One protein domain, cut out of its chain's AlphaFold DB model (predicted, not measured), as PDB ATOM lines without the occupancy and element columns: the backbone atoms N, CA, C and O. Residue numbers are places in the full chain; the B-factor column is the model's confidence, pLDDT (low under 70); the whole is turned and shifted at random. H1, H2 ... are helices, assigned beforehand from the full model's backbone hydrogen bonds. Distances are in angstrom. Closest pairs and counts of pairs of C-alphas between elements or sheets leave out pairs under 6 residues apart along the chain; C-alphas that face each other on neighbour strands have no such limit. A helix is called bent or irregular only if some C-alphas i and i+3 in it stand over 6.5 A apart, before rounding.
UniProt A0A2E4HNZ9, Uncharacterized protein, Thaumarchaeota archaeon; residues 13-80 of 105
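AT A GLANCE: This is residues 13 to 80 of the 105 residues of an uncharacterized protein of Thaumarchaeota archaeon (UniProt A0A2E4HNZ9). One long helix with a kink, H4, makes the longest axis of this domain, and H1, H2 and H3 form a small cluster on one side of it, with H1 and H3 set at wide angles to it. Residues 41 to 50 lead from the cluster to one end of H4, and residues 74 to 80 turn off from its other end. The printed part has 68 residues with four named helices in the order H1, H2, H3, H4 and no named strand; its class is all helix. It is compact, with a radius of gyration of the C-alphas of 11.9 A, and elongated in outline, spanning 37 by 19 by 17 A.

IN THESE COORDINATES: H1 is residues 13 to 22, 14.2 A long, from C-alpha 13 at (-41.545, -50.193, -49.092). H2 is residues 24 to 27, 5.8 A, and H3 residues 30 to 40, 15.1 A. H4 is residues 51 to 73, 33.8 A, ending with C-alpha 73 at (-42.087, -56.131, -38.437). It has a kink of 40 degrees near residue 59 and is irregular, but only just: C-alphas 56 and 59 are 6.9 A apart.

HOW THE PARTS SIT: H1 and H2 only just touch, only at the corner, with 3 pairs of C-alphas within 8 A; the closest are Leu 20 and Lys 27, 6.0 A. H2 and H3 touch only at the corner, closest at C-alphas 26 and 33, 4.8 A. H1 and H3 touch, about perpendicular at 89 degrees, closest at C-alphas 19 and 37, 7.2 A. H4 touches H3 with residues 61 to 65 alone, at a steep tilt of 61 degrees, opposite ways, closest at C-alphas 65 and 30, 6.0 A. H4 touches H1 with residues 64 to 71 alone, about perpendicular at 81 degrees, closest at C-alphas 67 and 13, 5.0 A. In H1 and H3 every O i to N i+4 pair is within hydrogen-bond range, in H4 14 of 19; H2 is too short for such a pair.

THE WHOLE: The C-alphas farthest apart, of Pro 50 and Gly 75, are 37.1 A apart. The printed part has no cut, and the link from H3 to H4 is short, the other two tight. Mean pLDDT of the printed part is 92.6; no printed residue is under 70.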
ATOM      1  N   THR A  13     -42.378 -49.693 -50.198       94.88
ATOM      2  CA  THR A  13     -41.545 -50.193 -49.092       94.88
ATOM      3  C   THR A  13     -40.132 -49.625 -49.173       94.88
ATOM      4  O   THR A  13     -39.608 -49.209 -48.148       94.88
ATOM      5  N   GLU A  14     -39.550 -49.545 -50.371       95.06
ATOM      6  CA  GLU A  14     -38.216 -48.964 -50.576       95.06
ATOM      7  C   GLU A  14     -38.215 -47.451 -50.333       95.06
ATOM      8  O   GLU A  14     -37.318 -46.946 -49.662       95.06
ATOM      9  N   GLU A  15     -39.250 -46.740 -50.802       95.69
ATOM     10  CA  GLU A  15     -39.444 -45.313 -50.499       95.69
ATOM     11  C   GLU A  15     -39.457 -45.077 -48.985       95.69
ATOM     12  O   GLU A  15     -38.770 -44.197 -48.469       95.69
ATOM     13  N   VAL A  16     -40.222 -45.895 -48.256       96.62
ATOM     14  CA  VAL A  16     -40.329 -45.783 -46.802       96.62
ATOM     15  C   VAL A  16     -39.029 -46.179 -46.108       96.62
ATOM     16  O   VAL A  16     -38.632 -45.470 -45.192       96.62
ATOM     17  N   GLU A  17     -38.340 -47.251 -46.514       95.38
ATOM     18  CA  GLU A  17     -37.030 -47.606 -45.936       95.38
ATOM     19  C   GLU A  17     -36.034 -46.444 -46.078       95.38
ATOM     20  O   GLU A  17     -35.432 -46.037 -45.082       95.38
ATOM     21  N   TYR A  18     -35.954 -45.829 -47.262       95.50
ATOM     22  CA  TYR A  18     -35.118 -44.651 -47.493       95.50
ATOM     23  C   TYR A  18     -35.491 -43.471 -46.583       95.50
ATOM     24  O   TYR A  18     -34.617 -42.854 -45.970       95.50
ATOM     25  N   LEU A  19     -36.783 -43.159 -46.445       96.00
ATOM     26  CA  LEU A  19     -37.231 -42.060 -45.584       96.00
ATOM     27  C   LEU A  19     -36.990 -42.340 -44.095       96.00
ATOM     28  O   LEU A  19     -36.655 -41.419 -43.357       96.00
ATOM     29  N   LEU A  20     -37.119 -43.591 -43.645       95.00
ATOM     30  CA  LEU A  20     -36.837 -43.990 -42.261       95.00
ATOM     31  C   LEU A  20     -35.338 -43.936 -41.921       95.00
ATOM     32  O   LEU A  20     -34.982 -43.828 -40.743       95.00
ATOM     33  N   GLU A  21     -34.471 -44.075 -42.922       93.88
ATOM     34  CA  GLU A  21     -33.027 -43.875 -42.796       93.88
ATOM     35  C   GLU A  21     -32.683 -42.383 -42.760       93.88
ATOM     36  O   GLU A  21     -32.029 -41.924 -41.826       93.88
ATOM     37  N   LYS A  22     -33.202 -41.619 -43.729       94.81
ATOM     38  CA  LYS A  22     -32.937 -40.184 -43.875       94.81
ATOM     39  C   LYS A  22     -33.543 -39.335 -42.754       94.81
ATOM     40  O   LYS A  22     -32.927 -38.364 -42.323       94.81
ATOM     41  N   TYR A  23     -34.734 -39.694 -42.275       94.50
ATOM     42  CA  TYR A  23     -35.479 -38.972 -41.241       94.50
ATOM     43  C   TYR A  23     -35.855 -39.914 -40.086       94.50
ATOM     44  O   TYR A  23     -36.995 -40.380 -40.017       94.50
ATOM     45  N   PRO A  24     -34.942 -40.203 -39.143       90.56
ATOM     46  CA  PRO A  24     -35.172 -41.185 -38.082       90.56
ATOM     47  C   PRO A  24     -36.440 -40.967 -37.242       90.56
ATOM     48  O   PRO A  24     -37.070 -41.944 -36.835       90.56
ATOM     49  N   ASP A  25     -36.867 -39.722 -37.025       88.81
ATOM     50  CA  ASP A  25     -38.051 -39.403 -36.211       88.81
ATOM     51  C   ASP A  25     -39.364 -39.928 -36.815       88.81
ATOM     52  O   ASP A  25     -40.338 -40.214 -36.108       88.81
ATOM     53  N   THR A  26     -39.382 -40.159 -38.129       93.31
ATOM     54  CA  THR A  26     -40.531 -40.731 -38.850       93.31
ATOM     55  C   THR A  26     -40.833 -42.179 -38.440       93.31
ATOM     56  O   THR A  26     -41.967 -42.650 -38.579       93.31
ATOM     57  N   LYS A  27     -39.872 -42.885 -37.817       90.94
ATOM     58  CA  LYS A  27     -40.068 -44.238 -37.258       90.94
ATOM     59  C   LYS A  27     -41.222 -44.290 -36.256       90.94
ATOM     60  O   LYS A  27     -41.882 -45.328 -36.141       90.94
ATOM     61  N   ASN A  28     -41.475 -43.182 -35.558       88.69
ATOM     62  CA  ASN A  28     -42.470 -43.085 -34.493       88.69
ATOM     63  C   ASN A  28     -43.786 -42.447 -34.964       88.69
ATOM     64  O   ASN A  28     -44.839 -42.740 -34.399       88.69
ATOM     65  N   ASN A  29     -43.770 -41.635 -36.026       91.38
ATOM     66  CA  ASN A  29     -44.895 -40.782 -36.407       91.38
ATOM     67  C   ASN A  29     -45.287 -40.966 -37.887       91.38
ATOM     68  O   ASN A  29     -44.521 -40.625 -38.784       91.38
ATOM     69  N   ASP A  30     -46.492 -41.500 -38.129       93.88
ATOM     70  CA  ASP A  30     -47.023 -41.706 -39.489       93.88
ATOM     71  C   ASP A  30     -47.272 -40.383 -40.216       93.88
ATOM     72  O   ASP A  30     -46.993 -40.288 -41.406       93.88
ATOM     73  N   PHE A  31     -47.772 -39.370 -39.507       95.12
ATOM     74  CA  PHE A  31     -48.054 -38.063 -40.092       95.12
ATOM     75  C   PHE A  31     -46.764 -37.408 -40.588       95.12
ATOM     76  O   PHE A  31     -46.698 -36.953 -41.725       95.12
ATOM     77  N   TYR A  32     -45.702 -37.447 -39.777       95.88
ATOM     78  CA  TYR A  32     -44.412 -36.907 -40.199       95.88
ATOM     79  C   TYR A  32     -43.799 -37.707 -41.356       95.88
ATOM     80  O   TYR A  32     -43.271 -37.112 -42.289       95.88
ATOM     81  N   LEU A  33     -43.927 -39.042 -41.350       96.94
ATOM     82  CA  LEU A  33     -43.493 -39.880 -42.474       96.94
ATOM     83  C   LEU A  33     -44.214 -39.510 -43.780       96.94
ATOM     84  O   LEU A  33     -43.576 -39.374 -44.821       96.94
ATOM     85  N   GLN A  34     -45.534 -39.341 -43.727       96.75
ATOM     86  CA  GLN A  34     -46.349 -38.939 -44.876       96.75
ATOM     87  C   GLN A  34     -45.967 -37.540 -45.366       96.75
ATOM     88  O   GLN A  34     -45.838 -37.329 -46.570       96.75
ATOM     89  N   TRP A  35     -45.712 -36.611 -44.443       95.94
ATOM     90  CA  TRP A  35     -45.256 -35.261 -44.762       95.94
ATOM     91  C   TRP A  35     -43.928 -35.264 -45.525       95.94
ATOM     92  O   TRP A  35     -43.819 -34.660 -46.593       95.94
ATOM     93  N   VAL A  36     -42.916 -35.978 -45.021       96.00
ATOM     94  CA  VAL A  36     -41.622 -36.050 -45.715       96.00
ATOM     95  C   VAL A  36     -41.709 -36.845 -47.016       96.00
ATOM     96  O   VAL A  36     -40.976 -36.534 -47.944       96.00
ATOM     97  N   TRP A  37     -42.620 -37.816 -47.133       96.69
ATOM     98  CA  TRP A  37     -42.866 -38.524 -48.392       96.69
ATOM     99  C   TRP A  37     -43.440 -37.593 -49.465       96.69
ATOM    100  O   TRP A  37     -42.928 -37.559 -50.583       96.69
ATOM    101  N   LEU A  38     -44.433 -36.769 -49.113       95.38
ATOM    102  CA  LEU A  38     -44.994 -35.762 -50.018       95.38
ATOM    103  C   LEU A  38     -43.919 -34.786 -50.519       95.38
ATOM    104  O   LEU A  38     -43.866 -34.480 -51.708       95.38
ATOM    105  N   LYS A  39     -43.038 -34.341 -49.617       94.56
ATOM    106  CA  LYS A  39     -41.956 -33.404 -49.933       94.56
ATOM    107  C   LYS A  39     -40.834 -34.038 -50.762       94.56
ATOM    108  O   LYS A  39     -40.411 -33.480 -51.773       94.56
ATOM    109  N   ASP A  40     -40.316 -35.188 -50.339       93.81
ATOM    110  CA  ASP A  40     -39.078 -35.740 -50.893       93.81
ATOM    111  C   ASP A  40     -39.309 -36.713 -52.050       93.81
ATOM    112  O   ASP A  40     -38.435 -36.793 -52.917       93.81
ATOM    113  N   ILE A  41     -40.437 -37.427 -52.071       93.75
ATOM    114  CA  ILE A  41     -40.760 -38.428 -53.099       93.75
ATOM    115  C   ILE A  41     -41.668 -37.812 -54.163       93.75
ATOM    116  O   ILE A  41     -41.264 -37.712 -55.316       93.75
ATOM    117  N   GLU A  42     -42.842 -37.311 -53.773       92.62
ATOM    118  CA  GLU A  42     -43.822 -36.723 -54.709       92.62
ATOM    119  C   GLU A  42     -43.501 -35.283 -55.136       92.62
ATOM    120  O   GLU A  42     -44.203 -34.714 -55.983       92.62
ATOM    121  N   LYS A  43     -42.459 -34.689 -54.533       92.00
ATOM    122  CA  LYS A  43     -41.988 -33.319 -54.791       92.00
ATOM    123  C   LYS A  43     -43.117 -32.290 -54.744       92.00
ATOM    124  O   LYS A  43     -43.171 -31.377 -55.565       92.00
ATOM    125  N   VAL A  44     -44.053 -32.468 -53.814       92.38
ATOM    126  CA  VAL A  44     -45.143 -31.516 -53.621       92.38
ATOM    127  C   VAL A  44     -44.604 -30.285 -52.911       92.38
ATOM    128  O   VAL A  44     -43.877 -30.407 -51.922       92.38
ATOM    129  N   ASP A  45     -44.978 -29.115 -53.414       89.25
ATOM    130  CA  ASP A  45     -44.738 -27.859 -52.720       89.25
ATOM    131  C   ASP A  45     -45.681 -27.777 -51.512       89.25
ATOM    132  O   ASP A  45     -46.888 -27.953 -51.643       89.25
ATOM    133  N   LEU A  46     -45.139 -27.639 -50.306       90.12
ATOM    134  CA  LEU A  46     -45.918 -27.650 -49.065       90.12
ATOM    135  C   LEU A  46     -45.696 -26.320 -48.336       90.12
ATOM    136  O   LEU A  46     -44.547 -25.892 -48.227       90.12
ATOM    137  N   PRO A  47     -46.749 -25.696 -47.772       89.69
ATOM    138  CA  PRO A  47     -48.074 -26.272 -47.497       89.69
ATOM    139  C   PRO A  47     -49.077 -26.195 -48.664       89.69
ATOM    140  O   PRO A  47     -50.182 -26.723 -48.543       89.69
ATOM    141  N   GLU A  48     -48.716 -25.548 -49.772       90.94
ATOM    142  CA  GLU A  48     -49.627 -25.263 -50.886       90.94
ATOM    143  C   GLU A  48     -49.822 -26.463 -51.824       90.94
ATOM    144  O   GLU A  48     -49.102 -26.665 -52.796       90.94
ATOM    145  N   MET A  49     -50.869 -27.250 -51.572       91.88
ATOM    146  CA  MET A  49     -51.236 -28.387 -52.418       91.88
ATOM    147  C   MET A  49     -52.594 -28.163 -53.101       91.88
ATOM    148  O   MET A  49     -53.602 -27.992 -52.410       91.88
ATOM    149  N   PRO A  50     -52.682 -28.253 -54.445       93.19
ATOM    150  CA  PRO A  50     -53.967 -28.241 -55.136       93.19
ATOM    151  C   PRO A  50     -54.846 -29.424 -54.710       93.19
ATOM    152  O   PRO A  50     -54.374 -30.564 -54.669       93.19
ATOM    153  N   TRP A  51     -56.145 -29.180 -54.494       92.88
ATOM    154  CA  TRP A  51     -57.111 -30.204 -54.060       92.88
ATOM    155  C   TRP A  51     -57.072 -31.478 -54.916       92.88
ATOM    156  O   TRP A  51     -57.050 -32.591 -54.397       92.88
ATOM    157  N   ARG A  52     -56.963 -31.328 -56.242       92.94
ATOM    158  CA  ARG A  52     -56.889 -32.465 -57.170       92.94
ATOM    159  C   ARG A  52     -55.684 -33.374 -56.902       92.94
ATOM    160  O   ARG A  52     -55.804 -34.590 -57.015       92.94
ATOM    161  N   LYS A  53     -54.524 -32.808 -56.548       92.56
ATOM    162  CA  LYS A  53     -53.329 -33.601 -56.219       92.56
ATOM    163  C   LYS A  53     -53.465 -34.248 -54.840       92.56
ATOM    164  O   LYS A  53     -53.081 -35.403 -54.678       92.56
ATOM    165  N   PHE A  54     -54.077 -33.550 -53.882       92.31
ATOM    166  CA  PHE A  54     -54.408 -34.117 -52.573       92.31
ATOM    167  C   PHE A  54     -55.280 -35.373 -52.701       92.31
ATOM    168  O   PHE A  54     -54.929 -36.424 -52.166       92.31
ATOM    169  N   GLU A  55     -56.367 -35.293 -53.470       94.06
ATOM    170  CA  GLU A  55     -57.298 -36.405 -53.683       94.06
ATOM    171  C   GLU A  55     -56.614 -37.625 -54.326       94.06
ATOM    172  O   GLU A  55     -56.780 -38.753 -53.858       94.06
ATOM    173  N   GLN A  56     -55.763 -37.404 -55.334       93.50
ATOM    174  CA  GLN A  56     -54.990 -38.468 -55.990       93.50
ATOM    175  C   GLN A  56     -54.034 -39.192 -55.029       93.50
ATOM    176  O   GLN A  56     -53.859 -40.411 -55.115       93.50
ATOM    177  N   LEU A  57     -53.407 -38.453 -54.109       93.81
ATOM    178  CA  LEU A  57     -52.398 -38.988 -53.193       93.81
ATOM    179  C   LEU A  57     -52.993 -39.547 -51.896       93.81
ATOM    180  O   LEU A  57     -52.355 -40.381 -51.248       93.81
ATOM    181  N   ALA A  58     -54.215 -39.158 -51.518       91.00
ATOM    182  CA  ALA A  58     -54.851 -39.570 -50.264       91.00
ATOM    183  C   ALA A  58     -54.867 -41.101 -50.080       91.00
ATOM    184  O   ALA A  58     -54.539 -41.611 -49.004       91.00
ATOM    185  N   GLY A  59     -55.133 -41.859 -51.152       89.56
ATOM    186  CA  GLY A  59     -55.120 -43.327 -51.125       89.56
ATOM    187  C   GLY A  59     -53.749 -43.948 -50.807       89.56
ATOM    188  O   GLY A  59     -53.672 -45.059 -50.274       89.56
ATOM    189  N   LYS A  60     -52.645 -43.234 -51.073       92.75
ATOM    190  CA  LYS A  60     -51.273 -43.701 -50.807       92.75
ATOM    191  C   LYS A  60     -50.880 -43.574 -49.338       92.75
ATOM    192  O   LYS A  60     -50.065 -44.371 -48.868       92.75
ATOM    193  N   MET A  61     -51.510 -42.677 -48.579       94.19
ATOM    194  CA  MET A  61     -51.187 -42.432 -47.165       94.19
ATOM    195  C   MET A  61     -51.319 -43.694 -46.304       94.19
ATOM    196  O   MET A  61     -50.463 -43.988 -45.461       94.19
ATOM    197  N   GLY A  62     -52.349 -44.505 -46.566       94.75
ATOM    198  CA  GLY A  62     -52.523 -45.805 -45.916       94.75
ATOM    199  C   GLY A  62     -51.440 -46.820 -46.298       94.75
ATOM    200  O   GLY A  62     -50.998 -47.603 -45.454       94.75
ATOM    201  N   SER A  63     -50.976 -46.799 -47.548       95.81
ATOM    202  CA  SER A  63     -49.906 -47.679 -48.032       95.81
ATOM    203  C   SER A  63     -48.556 -47.342 -47.405       95.81
ATOM    204  O   SER A  63     -47.855 -48.263 -46.996       95.81
ATOM    205  N   ILE A  64     -48.237 -46.056 -47.224       97.12
ATOM    206  CA  ILE A  64     -47.024 -45.589 -46.529       97.12
ATOM    207  C   ILE A  64     -46.994 -46.114 -45.088       97.12
ATOM    208  O   ILE A  64     -46.019 -46.738 -44.658       97.12
ATOM    209  N   ARG A  65     -48.102 -45.958 -44.352       96.12
ATOM    210  CA  ARG A  65     -48.229 -46.489 -42.985       96.12
ATOM    211  C   ARG A  65     -48.026 -48.006 -42.939       96.12
ATOM    212  O   ARG A  65     -47.290 -48.505 -42.085       96.12
ATOM    213  N   ARG A  66     -48.681 -48.757 -43.834       95.56
ATOM    214  CA  ARG A  66     -48.547 -50.225 -43.907       95.56
ATOM    215  C   ARG A  66     -47.122 -50.649 -44.255       95.56
ATOM    216  O   ARG A  66     -46.609 -51.584 -43.647       95.56
ATOM    217  N   ALA A  67     -46.470 -49.945 -45.175       96.31
ATOM    218  CA  ALA A  67     -45.075 -50.178 -45.527       96.31
ATOM    219  C   ALA A  67     -44.157 -49.982 -44.313       96.31
ATOM    220  O   ALA A  67     -43.389 -50.886 -43.992       96.31
ATOM    221  N   ARG A  68     -44.319 -48.895 -43.545       95.38
ATOM    222  CA  ARG A  68     -43.568 -48.686 -42.292       95.38
ATOM    223  C   ARG A  68     -43.755 -49.845 -41.313       95.38
ATOM    224  O   ARG A  68     -42.787 -50.346 -40.744       95.38
ATOM    225  N   GLN A  69     -44.997 -50.288 -41.116       93.06
ATOM    226  CA  GLN A  69     -45.297 -51.420 -40.236       93.06
ATOM    227  C   GLN A  69     -44.635 -52.713 -40.724       93.06
ATOM    228  O   GLN A  69     -44.084 -53.449 -39.906       93.06
ATOM    229  N   LYS A  70     -44.643 -52.967 -42.038       93.56
ATOM    230  CA  LYS A  70     -43.974 -54.117 -42.656       93.56
ATOM    231  C   LYS A  70     -42.463 -54.069 -42.419       93.56
ATOM    232  O   LYS A  70     -41.927 -55.030 -41.874       93.56
ATOM    233  N   VAL A  71     -41.803 -52.949 -42.725       93.00
ATOM    234  CA  VAL A  71     -40.361 -52.735 -42.480       93.00
ATOM    235  C   VAL A  71     -40.006 -53.016 -41.020       93.00
ATOM    236  O   VAL A  71     -39.124 -53.821 -40.726       93.00
ATOM    237  N   GLN A  72     -40.769 -52.438 -40.094       90.94
ATOM    238  CA  GLN A  72     -40.542 -52.612 -38.660       90.94
ATOM    239  C   GLN A  72     -40.846 -54.025 -38.157       90.94
ATOM    240  O   GLN A  72     -40.206 -54.491 -37.213       90.94
ATOM    241  N   SER A  73     -41.796 -54.733 -38.774       87.69
ATOM    242  CA  SER A  73     -42.087 -56.131 -38.437       87.69
ATOM    243  C   SER A  73     -40.914 -57.065 -38.750       87.69
ATOM    244  O   SER A  73     -40.731 -58.051 -38.040       87.69
ATOM    245  N   MET A  74     -40.079 -56.707 -39.731       88.44
ATOM    246  CA  MET A  74     -38.857 -57.432 -40.102       88.44
ATOM    247  C   MET A  74     -37.657 -57.087 -39.201       88.44
ATOM    248  O   MET A  74     -36.550 -57.549 -39.447       88.44
ATOM    249  N   GLY A  75     -37.849 -56.263 -38.164       84.44
ATOM    250  CA  GLY A  75     -36.790 -55.861 -37.232       84.44
ATOM    251  C   GLY A  75     -35.945 -54.669 -37.690       84.44
ATOM    252  O   GLY A  75     -35.048 -54.259 -36.960       84.44
ATOM    253  N   LYS A  76     -36.245 -54.071 -38.848       86.81
ATOM    254  CA  LYS A  76     -35.550 -52.880 -39.358       86.81
ATOM    255  C   LYS A  76     -36.194 -51.582 -38.860       86.81
ATOM    256  O   LYS A  76     -37.393 -51.546 -38.598       86.81
ATOM    257  N   HIS A  77     -35.415 -50.499 -38.769       86.94
ATOM    258  CA  HIS A  77     -35.889 -49.140 -38.439       86.94
ATOM    259  C   HIS A  77     -36.897 -49.090 -37.271       86.94
ATOM    260  O   HIS A  77     -37.946 -48.438 -37.353       86.94
ATOM    261  N   LEU A  78     -36.597 -49.820 -36.191       84.75
ATOM    262  CA  LEU A  78     -37.471 -49.915 -35.024       84.75
ATOM    263  C   LEU A  78     -37.736 -48.527 -34.409       84.75
ATOM    264  O   LEU A  78     -36.850 -47.671 -34.442       84.75
ATOM    265  N   PRO A  79     -38.937 -48.301 -33.841       81.00
ATOM    266  CA  PRO A  79     -39.251 -47.072 -33.120       81.00
ATOM    267  C   PRO A  79     -38.200 -46.765 -32.055       81.00
ATOM    268  O   PRO A  79     -37.858 -47.641 -31.261       81.00
ATOM    269  N   SER A  80     -37.720 -45.525 -32.027       76.75
ATOM    270  CA  SER A  80     -36.751 -45.060 -31.027       76.75
ATOM    271  C   SER A  80     -37.416 -44.686 -29.698       76.75
ATOM    272  O   SER A  80     -36.747 -44.632 -28.670       76.75
TER     273      SER A  80